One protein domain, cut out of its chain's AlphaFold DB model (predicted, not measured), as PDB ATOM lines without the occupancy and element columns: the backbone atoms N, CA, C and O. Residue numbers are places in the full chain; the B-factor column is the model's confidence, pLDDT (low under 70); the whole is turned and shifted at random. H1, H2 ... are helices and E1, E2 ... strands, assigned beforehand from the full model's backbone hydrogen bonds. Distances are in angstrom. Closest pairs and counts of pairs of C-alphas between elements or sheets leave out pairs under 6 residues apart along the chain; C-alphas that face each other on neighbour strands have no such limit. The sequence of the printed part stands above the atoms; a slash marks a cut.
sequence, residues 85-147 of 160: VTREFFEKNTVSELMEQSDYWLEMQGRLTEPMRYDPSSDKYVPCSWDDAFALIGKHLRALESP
ATOM      1  N   VAL A  85      57.832  81.260   1.124       97.31
ATOM      2  CA  VAL A  85      57.475  80.213   0.181       97.31
ATOM      3  C   VAL A  85      58.743  79.874  -0.586       97.31
ATOM      4  O   VAL A  85      59.206  80.664  -1.410       97.31
ATOM      5  N   THR A  86      59.328  78.731  -0.246       96.88
ATOM      6  CA  THR A  86      60.590  78.242  -0.807       96.88
ATOM      7  C   THR A  86      60.344  77.188  -1.889       96.88
ATOM      8  O   THR A  86      59.215  76.734  -2.086       96.88
ATOM      9  N   ARG A  87      61.399  76.746  -2.582       97.25
ATOM     10  CA  ARG A  87      61.311  75.633  -3.544       97.25
ATOM     11  C   ARG A  87      60.710  74.361  -2.935       97.25
ATOM     12  O   ARG A  87      59.895  73.717  -3.582       97.25
ATOM     13  N   GLU A  88      61.000  74.059  -1.669       97.56
ATOM     14  CA  GLU A  88      60.487  72.867  -0.979       97.56
ATOM     15  C   GLU A  88      58.966  72.921  -0.778       97.56
ATOM     16  O   GLU A  88      58.321  71.882  -0.634       97.56
ATOM     17  N   PHE A  89      58.373  74.121  -0.749       97.88
ATOM     18  CA  PHE A  89      56.921  74.275  -0.761       97.88
ATOM     19  C   PHE A  89      56.351  73.832  -2.112       97.88
ATOM     20  O   PHE A  89      55.426  73.024  -2.154       97.88
ATOM     21  N   PHE A  90      56.923  74.303  -3.219       97.81
ATOM     22  CA  PHE A  90      56.439  73.971  -4.560       97.81
ATOM     23  C   PHE A  90      56.760  72.538  -4.994       97.81
ATOM     24  O   PHE A  90      56.004  71.934  -5.745       97.81
ATOM     25  N   GLU A  91      57.818  71.935  -4.456       97.44
ATOM     26  CA  GLU A  91      58.079  70.504  -4.632       97.44
ATOM     27  C   GLU A  91      56.964  69.634  -4.033       97.44
ATOM     28  O   GLU A  91      56.683  68.546  -4.544       97.44
ATOM     29  N   LYS A  92      56.307  70.109  -2.967       97.69
ATOM     30  CA  LYS A  92      55.269  69.371  -2.231       97.69
ATOM     31  C   LYS A  92      53.844  69.629  -2.709       97.69
ATOM     32  O   LYS A  92      52.989  68.822  -2.375       97.69
ATOM     33  N   ASN A  93      53.598  70.709  -3.451       97.94
ATOM     34  CA  ASN A  93      52.253  71.122  -3.852       97.94
ATOM     35  C   ASN A  93      52.171  71.259  -5.374       97.94
ATOM     36  O   ASN A  93      52.970  71.984  -5.969       97.94
ATOM     37  N   THR A  94      51.203  70.594  -6.000       98.50
ATOM     38  CA  THR A  94      50.879  70.836  -7.412       98.50
ATOM     39  C   THR A  94      50.122  72.151  -7.580       98.50
ATOM     40  O   THR A  94      49.526  72.676  -6.638       98.50
ATOM     41  N   VAL A  95      50.122  72.712  -8.788       98.00
ATOM     42  CA  VAL A  95      49.335  73.914  -9.084       98.00
ATOM     43  C   VAL A  95      47.846  73.619  -8.942       98.00
ATOM     44  O   VAL A  95      47.138  74.439  -8.361       98.00
ATOM     45  N   SER A  96      47.384  72.438  -9.362       98.12
ATOM     46  CA  SER A  96      45.991  72.022  -9.167       98.12
ATOM     47  C   SER A  96      45.586  72.016  -7.685       98.12
ATOM     48  O   SER A  96      44.545  72.565  -7.335       98.12
ATOM     49  N   GLU A  97      46.431  71.487  -6.792       97.88
ATOM     50  CA  GLU A  97      46.179  71.505  -5.341       97.88
ATOM     51  C   GLU A  97      46.143  72.931  -4.780       97.88
ATOM     52  O   GLU A  97      45.296  73.259  -3.947       97.88
ATOM     53  N   LEU A  98      47.046  73.801  -5.245       96.94
ATOM     54  CA  LEU A  98      47.081  75.204  -4.830       96.94
ATOM     55  C   LEU A  98      45.832  75.968  -5.289       96.94
ATOM     56  O   LEU A  98      45.335  76.806  -4.538       96.94
ATOM     57  N   MET A  99      45.287  75.658  -6.471       96.38
ATOM     58  CA  MET A  99      44.045  76.257  -6.983       96.38
ATOM     59  C   MET A  99      42.812  75.907  -6.137       96.38
ATOM     60  O   MET A  99      41.818  76.632  -6.157       96.38
ATOM     61  N   GLU A 100      42.860  74.820  -5.365       95.94
ATOM     62  CA  GLU A 100      41.779  74.448  -4.450       95.94
ATOM     63  C   GLU A 100      41.837  75.194  -3.108       95.94
ATOM     64  O   GLU A 100      40.842  75.220  -2.363       95.94
ATOM     65  N   GLN A 101      42.971  75.814  -2.782       95.88
ATOM     66  CA  GLN A 101      43.154  76.563  -1.543       95.88
ATOM     67  C   GLN A 101      42.466  77.931  -1.600       95.88
ATOM     68  O   GLN A 101      42.056  78.415  -2.650       95.88
ATOM     69  N   SER A 102      42.267  78.548  -0.433       94.06
ATOM     70  CA  SER A 102      41.750  79.919  -0.369       94.06
ATOM     71  C   SER A 102      42.877  80.940  -0.507       94.06
ATOM     72  O   SER A 102      43.995  80.680  -0.067       94.06
ATOM     73  N   ASP A 103      42.558  82.136  -1.004       91.94
ATOM     74  CA  ASP A 103      43.503  83.263  -1.069       91.94
ATOM     75  C   ASP A 103      44.147  83.545   0.293       91.94
ATOM     76  O   ASP A 103      45.347  83.785   0.386       91.94
ATOM     77  N   TYR A 104      43.362  83.449   1.372       91.12
ATOM     78  CA  TYR A 104      43.875  83.595   2.732       91.12
ATOM     79  C   TYR A 104      44.908  82.517   3.064       91.12
ATOM     80  O   TYR A 104      45.963  82.824   3.606       91.12
ATOM     81  N   TRP A 105      44.626  81.254   2.737       95.19
ATOM     82  CA  TRP A 105      45.586  80.178   2.961       95.19
ATOM     83  C   TRP A 105      46.866  80.403   2.152       95.19
ATOM     84  O   TRP A 105      47.950  80.260   2.712       95.19
ATOM     85  N   LEU A 106      46.749  80.801   0.882       95.81
ATOM     86  CA  LEU A 106      47.889  81.067   0.001       95.81
ATOM     87  C   LEU A 106      48.756  82.218   0.530       95.81
ATOM     88  O   LEU A 106      49.969  82.064   0.659       95.81
ATOM     89  N   GLU A 107      48.141  83.333   0.929       93.44
ATOM     90  CA  GLU A 107      48.838  84.494   1.497       93.44
ATOM     91  C   GLU A 107      49.593  84.137   2.791       93.44
ATOM     92  O   GLU A 107      50.689  84.635   3.055       93.44
ATOM     93  N   MET A 108      49.039  83.225   3.598       94.88
ATOM     94  CA  MET A 108      49.664  82.770   4.843       94.88
ATOM     95  C   MET A 108      50.917  81.908   4.635       94.88
ATOM     96  O   MET A 108      51.674  81.729   5.591       94.88
ATOM     97  N   GLN A 109      51.183  81.410   3.421       96.38
ATOM     98  CA  GLN A 109      52.410  80.653   3.134       96.38
ATOM     99  C   GLN A 109      53.652  81.564   3.093       96.38
ATOM    100  O   GLN A 109      54.779  81.110   3.301       96.38
ATOM    101  N   GLY A 110      53.453  82.873   2.899       95.94
ATOM    102  CA  GLY A 110      54.499  83.887   2.958       95.94
ATOM    103  C   GLY A 110      54.986  84.355   1.589       95.94
ATOM    104  O   GLY A 110      54.264  84.329   0.597       95.94
ATOM    105  N   ARG A 111      56.230  84.840   1.533       95.81
ATOM    106  CA  ARG A 111      56.776  85.501   0.334       95.81
ATOM    107  C   ARG A 111      57.632  84.567  -0.507       95.81
ATOM    108  O   ARG A 111      58.459  83.847   0.051       95.81
ATOM    109  N   LEU A 112      57.475  84.649  -1.830       95.81
ATOM    110  CA  LEU A 112      58.349  83.988  -2.802       95.81
ATOM    111  C   LEU A 112      59.801  84.434  -2.603       95.81
ATOM    112  O   LEU A 112      60.073  85.629  -2.456       95.81
ATOM    113  N   THR A 113      60.726  83.477  -2.592       95.88
ATOM    114  CA  THR A 113      62.157  83.735  -2.354       95.88
ATOM    115  C   THR A 113      63.017  83.726  -3.607       95.88
ATOM    116  O   THR A 113      64.120  84.264  -3.579       95.88
ATOM    117  N   GLU A 114      62.546  83.108  -4.685       96.62
ATOM    118  CA  GLU A 114      63.297  82.921  -5.925       96.62
ATOM    119  C   GLU A 114      62.349  82.804  -7.132       96.62
ATOM    120  O   GLU A 114      61.155  82.544  -6.939       96.62
ATOM    121  N   PRO A 115      62.836  83.032  -8.366       97.94
ATOM    122  CA  PRO A 115      62.042  82.829  -9.571       97.94
ATOM    123  C   PRO A 115      61.628  81.369  -9.735       97.94
ATOM    124  O   PRO A 115      62.413  80.443  -9.524       97.94
ATOM    125  N   MET A 116      60.389  81.178 -10.171       97.75
ATOM    126  CA  MET A 116      59.815  79.870 -10.440       97.75
ATOM    127  C   MET A 116      59.228  79.865 -11.850       97.75
ATOM    128  O   MET A 116      58.690  80.873 -12.308       97.75
ATOM    129  N   ARG A 117      59.272  78.716 -12.521       97.50
ATOM    130  CA  ARG A 117      58.541  78.467 -13.767       97.50
ATOM    131  C   ARG A 117      57.567  77.322 -13.571       97.50
ATOM    132  O   ARG A 117      57.862  76.382 -12.841       97.50
ATOM    133  N   TYR A 118      56.432  77.377 -14.246       97.81
ATOM    134  CA  TYR A 118      55.524  76.241 -14.277       97.81
ATOM    135  C   TYR A 118      56.097  75.125 -15.162       97.81
ATOM    136  O   TYR A 118      56.658  75.384 -16.232       97.81
ATOM    137  N   ASP A 119      55.976  73.887 -14.700       98.00
ATOM    138  CA  ASP A 119      56.270  72.677 -15.447       98.00
ATOM    139  C   ASP A 119      54.986  71.846 -15.606       98.00
ATOM    140  O   ASP A 119      54.544  71.206 -14.648       98.00
ATOM    141  N   PRO A 120      54.391  71.818 -16.812       97.56
ATOM    142  CA  PRO A 120      53.132  71.117 -17.046       97.56
ATOM    143  C   PRO A 120      53.268  69.595 -16.939       97.56
ATOM    144  O   PRO A 120      52.271  68.914 -16.735       97.56
ATOM    145  N   SER A 121      54.481  69.041 -17.069       98.00
ATOM    146  CA  SER A 121      54.688  67.590 -16.970       98.00
ATOM    147  C   SER A 121      54.550  67.067 -15.538       98.00
ATOM    148  O   SER A 121      54.128  65.931 -15.332       98.00
ATOM    149  N   SER A 122      54.881  67.906 -14.555       97.62
ATOM    150  CA  SER A 122      54.802  67.592 -13.127       97.62
ATOM    151  C   SER A 122      53.667  68.326 -12.406       97.62
ATOM    152  O   SER A 122      53.447  68.070 -11.224       97.62
ATOM    153  N   ASP A 123      52.960  69.215 -13.109       98.50
ATOM    154  CA  ASP A 123      51.974  70.157 -12.572       98.50
ATOM    155  C   ASP A 123      52.514  70.980 -11.390       98.50
ATOM    156  O   ASP A 123      51.830  71.208 -10.394       98.50
ATOM    157  N   LYS A 124      53.779  71.405 -11.457       98.56
ATOM    158  CA  LYS A 124      54.456  72.093 -10.348       98.56
ATOM    159  C   LYS A 124      55.208  73.323 -10.807       98.56
ATOM    160  O   LYS A 124      55.644  73.436 -11.950       98.56
ATOM    161  N   TYR A 125      55.403  74.243  -9.871       98.25
ATOM    162  CA  TYR A 125      56.397  75.292 -10.026       98.25
ATOM    163  C   TYR A 125      57.782  74.736  -9.688       98.25
ATOM    164  O   TYR A 125      57.994  74.181  -8.615       98.25
ATOM    165  N   VAL A 126      58.737  74.914 -10.596       97.94
ATOM    166  CA  VAL A 126      60.136  74.508 -10.418       97.94
ATOM    167  C   VAL A 126      61.043  75.738 -10.454       97.94
ATOM    168  O   VAL A 126      60.745  76.683 -11.192       97.94
ATOM    169  N   PRO A 127      62.125  75.777  -9.658       97.81
ATOM    170  CA  PRO A 127      62.995  76.945  -9.601       97.81
ATOM    171  C   PRO A 127      63.680  77.191 -10.950       97.81
ATOM    172  O   PRO A 127      64.030  76.254 -11.673       97.81
ATOM    173  N   CYS A 128      63.888  78.461 -11.282       97.94
ATOM    174  CA  CYS A 128      64.705  78.883 -12.417       97.94
ATOM    175  C   CYS A 128      65.600  80.064 -12.029       97.94
ATOM    176  O   CYS A 128      65.368  80.745 -11.029       97.94
ATOM    177  N   SER A 129      66.658  80.303 -12.807       98.12
ATOM    178  CA  SER A 129      67.463  81.507 -12.612       98.12
ATOM    179  C   SER A 129      66.705  82.751 -13.093       98.12
ATOM    180  O   SER A 129      65.775  82.662 -13.901       98.12
ATOM    181  N   TRP A 130      67.111  83.932 -12.620       97.94
ATOM    182  CA  TRP A 130      66.588  85.196 -13.146       97.94
ATOM    183  C   TRP A 130      66.853  85.340 -14.649       97.94
ATOM    184  O   TRP A 130      65.958  85.764 -15.378       97.94
ATOM    185  N   ASP A 131      68.035  84.932 -15.115       98.50
ATOM    186  CA  ASP A 131      68.395  84.983 -16.534       98.50
ATOM    187  C   ASP A 131      67.483  84.076 -17.369       98.50
ATOM    188  O   ASP A 131      66.957  84.514 -18.391       98.50
ATOM    189  N   ASP A 132      67.204  82.857 -16.897       98.06
ATOM    190  CA  ASP A 132      66.274  81.939 -17.565       98.06
ATOM    191  C   ASP A 132      64.846  82.493 -17.582       98.06
ATOM    192  O   ASP A 132      64.157  82.395 -18.599       98.06
ATOM    193  N   ALA A 133      64.393  83.096 -16.477       97.94
ATOM    194  CA  ALA A 133      63.068  83.702 -16.388       97.94
ATOM    195  C   ALA A 133      62.913  84.855 -17.393       97.94
ATOM    196  O   ALA A 133      61.957  84.876 -18.172       97.94
ATOM    197  N   PHE A 134      63.873  85.785 -17.435       98.12
ATOM    198  CA  PHE A 134      63.855  86.895 -18.389       98.12
ATOM    199  C   PHE A 134      64.009  86.420 -19.836       98.12
ATOM    200  O   PHE A 134      63.314  86.925 -20.722       98.12
ATOM    201  N   ALA A 135      64.871  85.434 -20.092       98.31
ATOM    202  CA  ALA A 135      65.042  84.853 -21.418       98.31
ATOM    203  C   ALA A 135      63.752  84.182 -21.908       98.31
ATOM    204  O   ALA A 135      63.364  84.388 -23.061       98.31
ATOM    205  N   LEU A 136      63.063  83.436 -21.038       97.44
ATOM    206  CA  LEU A 136      61.788  82.790 -21.342       97.44
ATOM    207  C   LEU A 136      60.700  83.821 -21.653       97.44
ATOM    208  O   LEU A 136      60.078  83.742 -22.712       97.44
ATOM    209  N   ILE A 137      60.512  84.822 -20.785       97.06
ATOM    210  CA  ILE A 137      59.543  85.907 -21.007       97.06
ATOM    211  C   ILE A 137      59.849  86.621 -22.330       97.06
ATOM    212  O   ILE A 137      58.976  86.758 -23.187       97.06
ATOM    213  N   GLY A 138      61.106  87.017 -22.544       97.56
ATOM    214  CA  GLY A 138      61.525  87.712 -23.758       97.56
ATOM    215  C   GLY A 138      61.360  86.873 -25.025       97.56
ATOM    216  O   GLY A 138      61.030  87.420 -26.075       97.56
ATOM    217  N   LYS A 139      61.566  85.551 -24.951       97.94
ATOM    218  CA  LYS A 139      61.318  84.630 -26.068       97.94
ATOM    219  C   LYS A 139      59.851  84.667 -26.491       97.94
ATOM    220  O   LYS A 139      59.595  84.782 -27.682       97.94
ATOM    221  N   HIS A 140      58.919  84.577 -25.541       96.94
ATOM    222  CA  HIS A 140      57.488  84.590 -25.848       96.94
ATOM    223  C   HIS A 140      57.026  85.947 -26.377       96.94
ATOM    224  O   HIS A 140      56.350  85.989 -27.397       96.94
ATOM    225  N   LEU A 141      57.467  87.052 -25.767       97.19
ATOM    226  CA  LEU A 141      57.115  88.397 -26.236       97.19
ATOM    227  C   LEU A 141      57.632  88.690 -27.655       97.19
ATOM    228  O   LEU A 141      56.931  89.314 -28.439       97.19
ATOM    229  N   ARG A 142      58.839  88.229 -28.014       97.25
ATOM    230  CA  ARG A 142      59.392  88.399 -29.374       97.25
ATOM    231  C   ARG A 142      58.761  87.487 -30.426       97.25
ATOM    232  O   ARG A 142      59.008  87.696 -31.606       97.25
ATOM    233  N   ALA A 143      58.041  86.451 -30.002       98.00
ATOM    234  CA  ALA A 143      57.391  85.503 -30.901       98.00
ATOM    235  C   ALA A 143      55.970  85.932 -31.304       98.00
ATOM    236  O   ALA A 143      55.373  85.259 -32.137       98.00
ATOM    237  N   LEU A 144      55.442  87.011 -30.714       97.94
ATOM    238  CA  LEU A 144      54.168  87.610 -31.108       97.94
ATOM    239  C   LEU A 144      54.260  88.178 -32.530       97.94
ATOM    240  O   LEU A 144      55.307  88.700 -32.924       97.94
ATOM    241  N   GLU A 145      53.170  88.095 -33.290       97.81
ATOM    242  CA  GLU A 145      53.124  88.597 -34.670       97.81
ATOM    243  C   GLU A 145      53.027  90.128 -34.709       97.81
ATOM    244  O   GLU A 145      53.513  90.771 -35.641       97.81
ATOM    245  N   SER A 146      52.441  90.718 -33.663       97.31
ATOM    246  CA  SER A 146      52.295  92.161 -33.480       97.31
ATOM    247  C   SER A 146      52.433  92.548 -32.001       97.31
ATOM    248  O   SER A 146      51.998  91.794 -31.127       97.31
ATOM    249  N   PRO A 147      52.964  93.744 -31.679       93.12
ATOM    250  CA  PRO A 147      52.920  94.292 -30.323       93.12
ATOM    251  C   PRO A 147      51.509  94.383 -29.719       93.12
ATOM    252  O   PRO A 147      51.379  94.334 -28.499       93.12
TER     253      PRO A 147
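Overview. This is residues 85 to 147 of the 160 residues of the protein "Formate dehydrogenase oxidoreductase protein" of [Ochrobactrum] soli (UniProt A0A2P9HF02). A small hairpin of strands, E1 and E2, sits in the middle, with short helix H1 packed on E2 and H2 and H3 on a loose loop beyond. The longest helix, H4, leads away from the strands, and residues 137 to 147 stick out. The printed part has 63 residues in the order H1, H2, H3, E1, E2, H4; its class is mixed and its sheet antiparallel. It is loose, with a radius of gyration of 13.9 A for the C-alphas, spanning 39 by 23 by 22 A.

Arrangement. H1, residues 87 to 92, comes closest to E2, residues 124 to 127, at the C-alphas of Phe 90 and Tyr 125, 5.6 A. H2, residues 95 to 99, and H3, residues 103 to 107, are close but not clearly touching: the closest C-alphas, of Leu 98 and Leu 106, are 7.6 A apart. E1, residues 116 to 119, forms a hairpin with E2; N 117 and O 126, 2.8 A, are within hydrogen-bond range. H4, residues 130 to 142, comes closest to E1 at the C-alphas of Ala 133 and Arg 117, 7.4 A. Every O i to N i+4 pair is within range in H2, H3 and H4, and 1 of 2 in H1.

Along the chain. H1 begins at C-alpha 87 (61.311, 75.633, -3.544). H4, 18.0 A long, ends at C-alpha 142 (59.392, 88.399, -29.374).

Size, cuts and confidence. The farthest C-alphas, of Met 108 and Glu 145, are 40.1 A apart. The printed part has no cut and no long link; no printed residue is under 70.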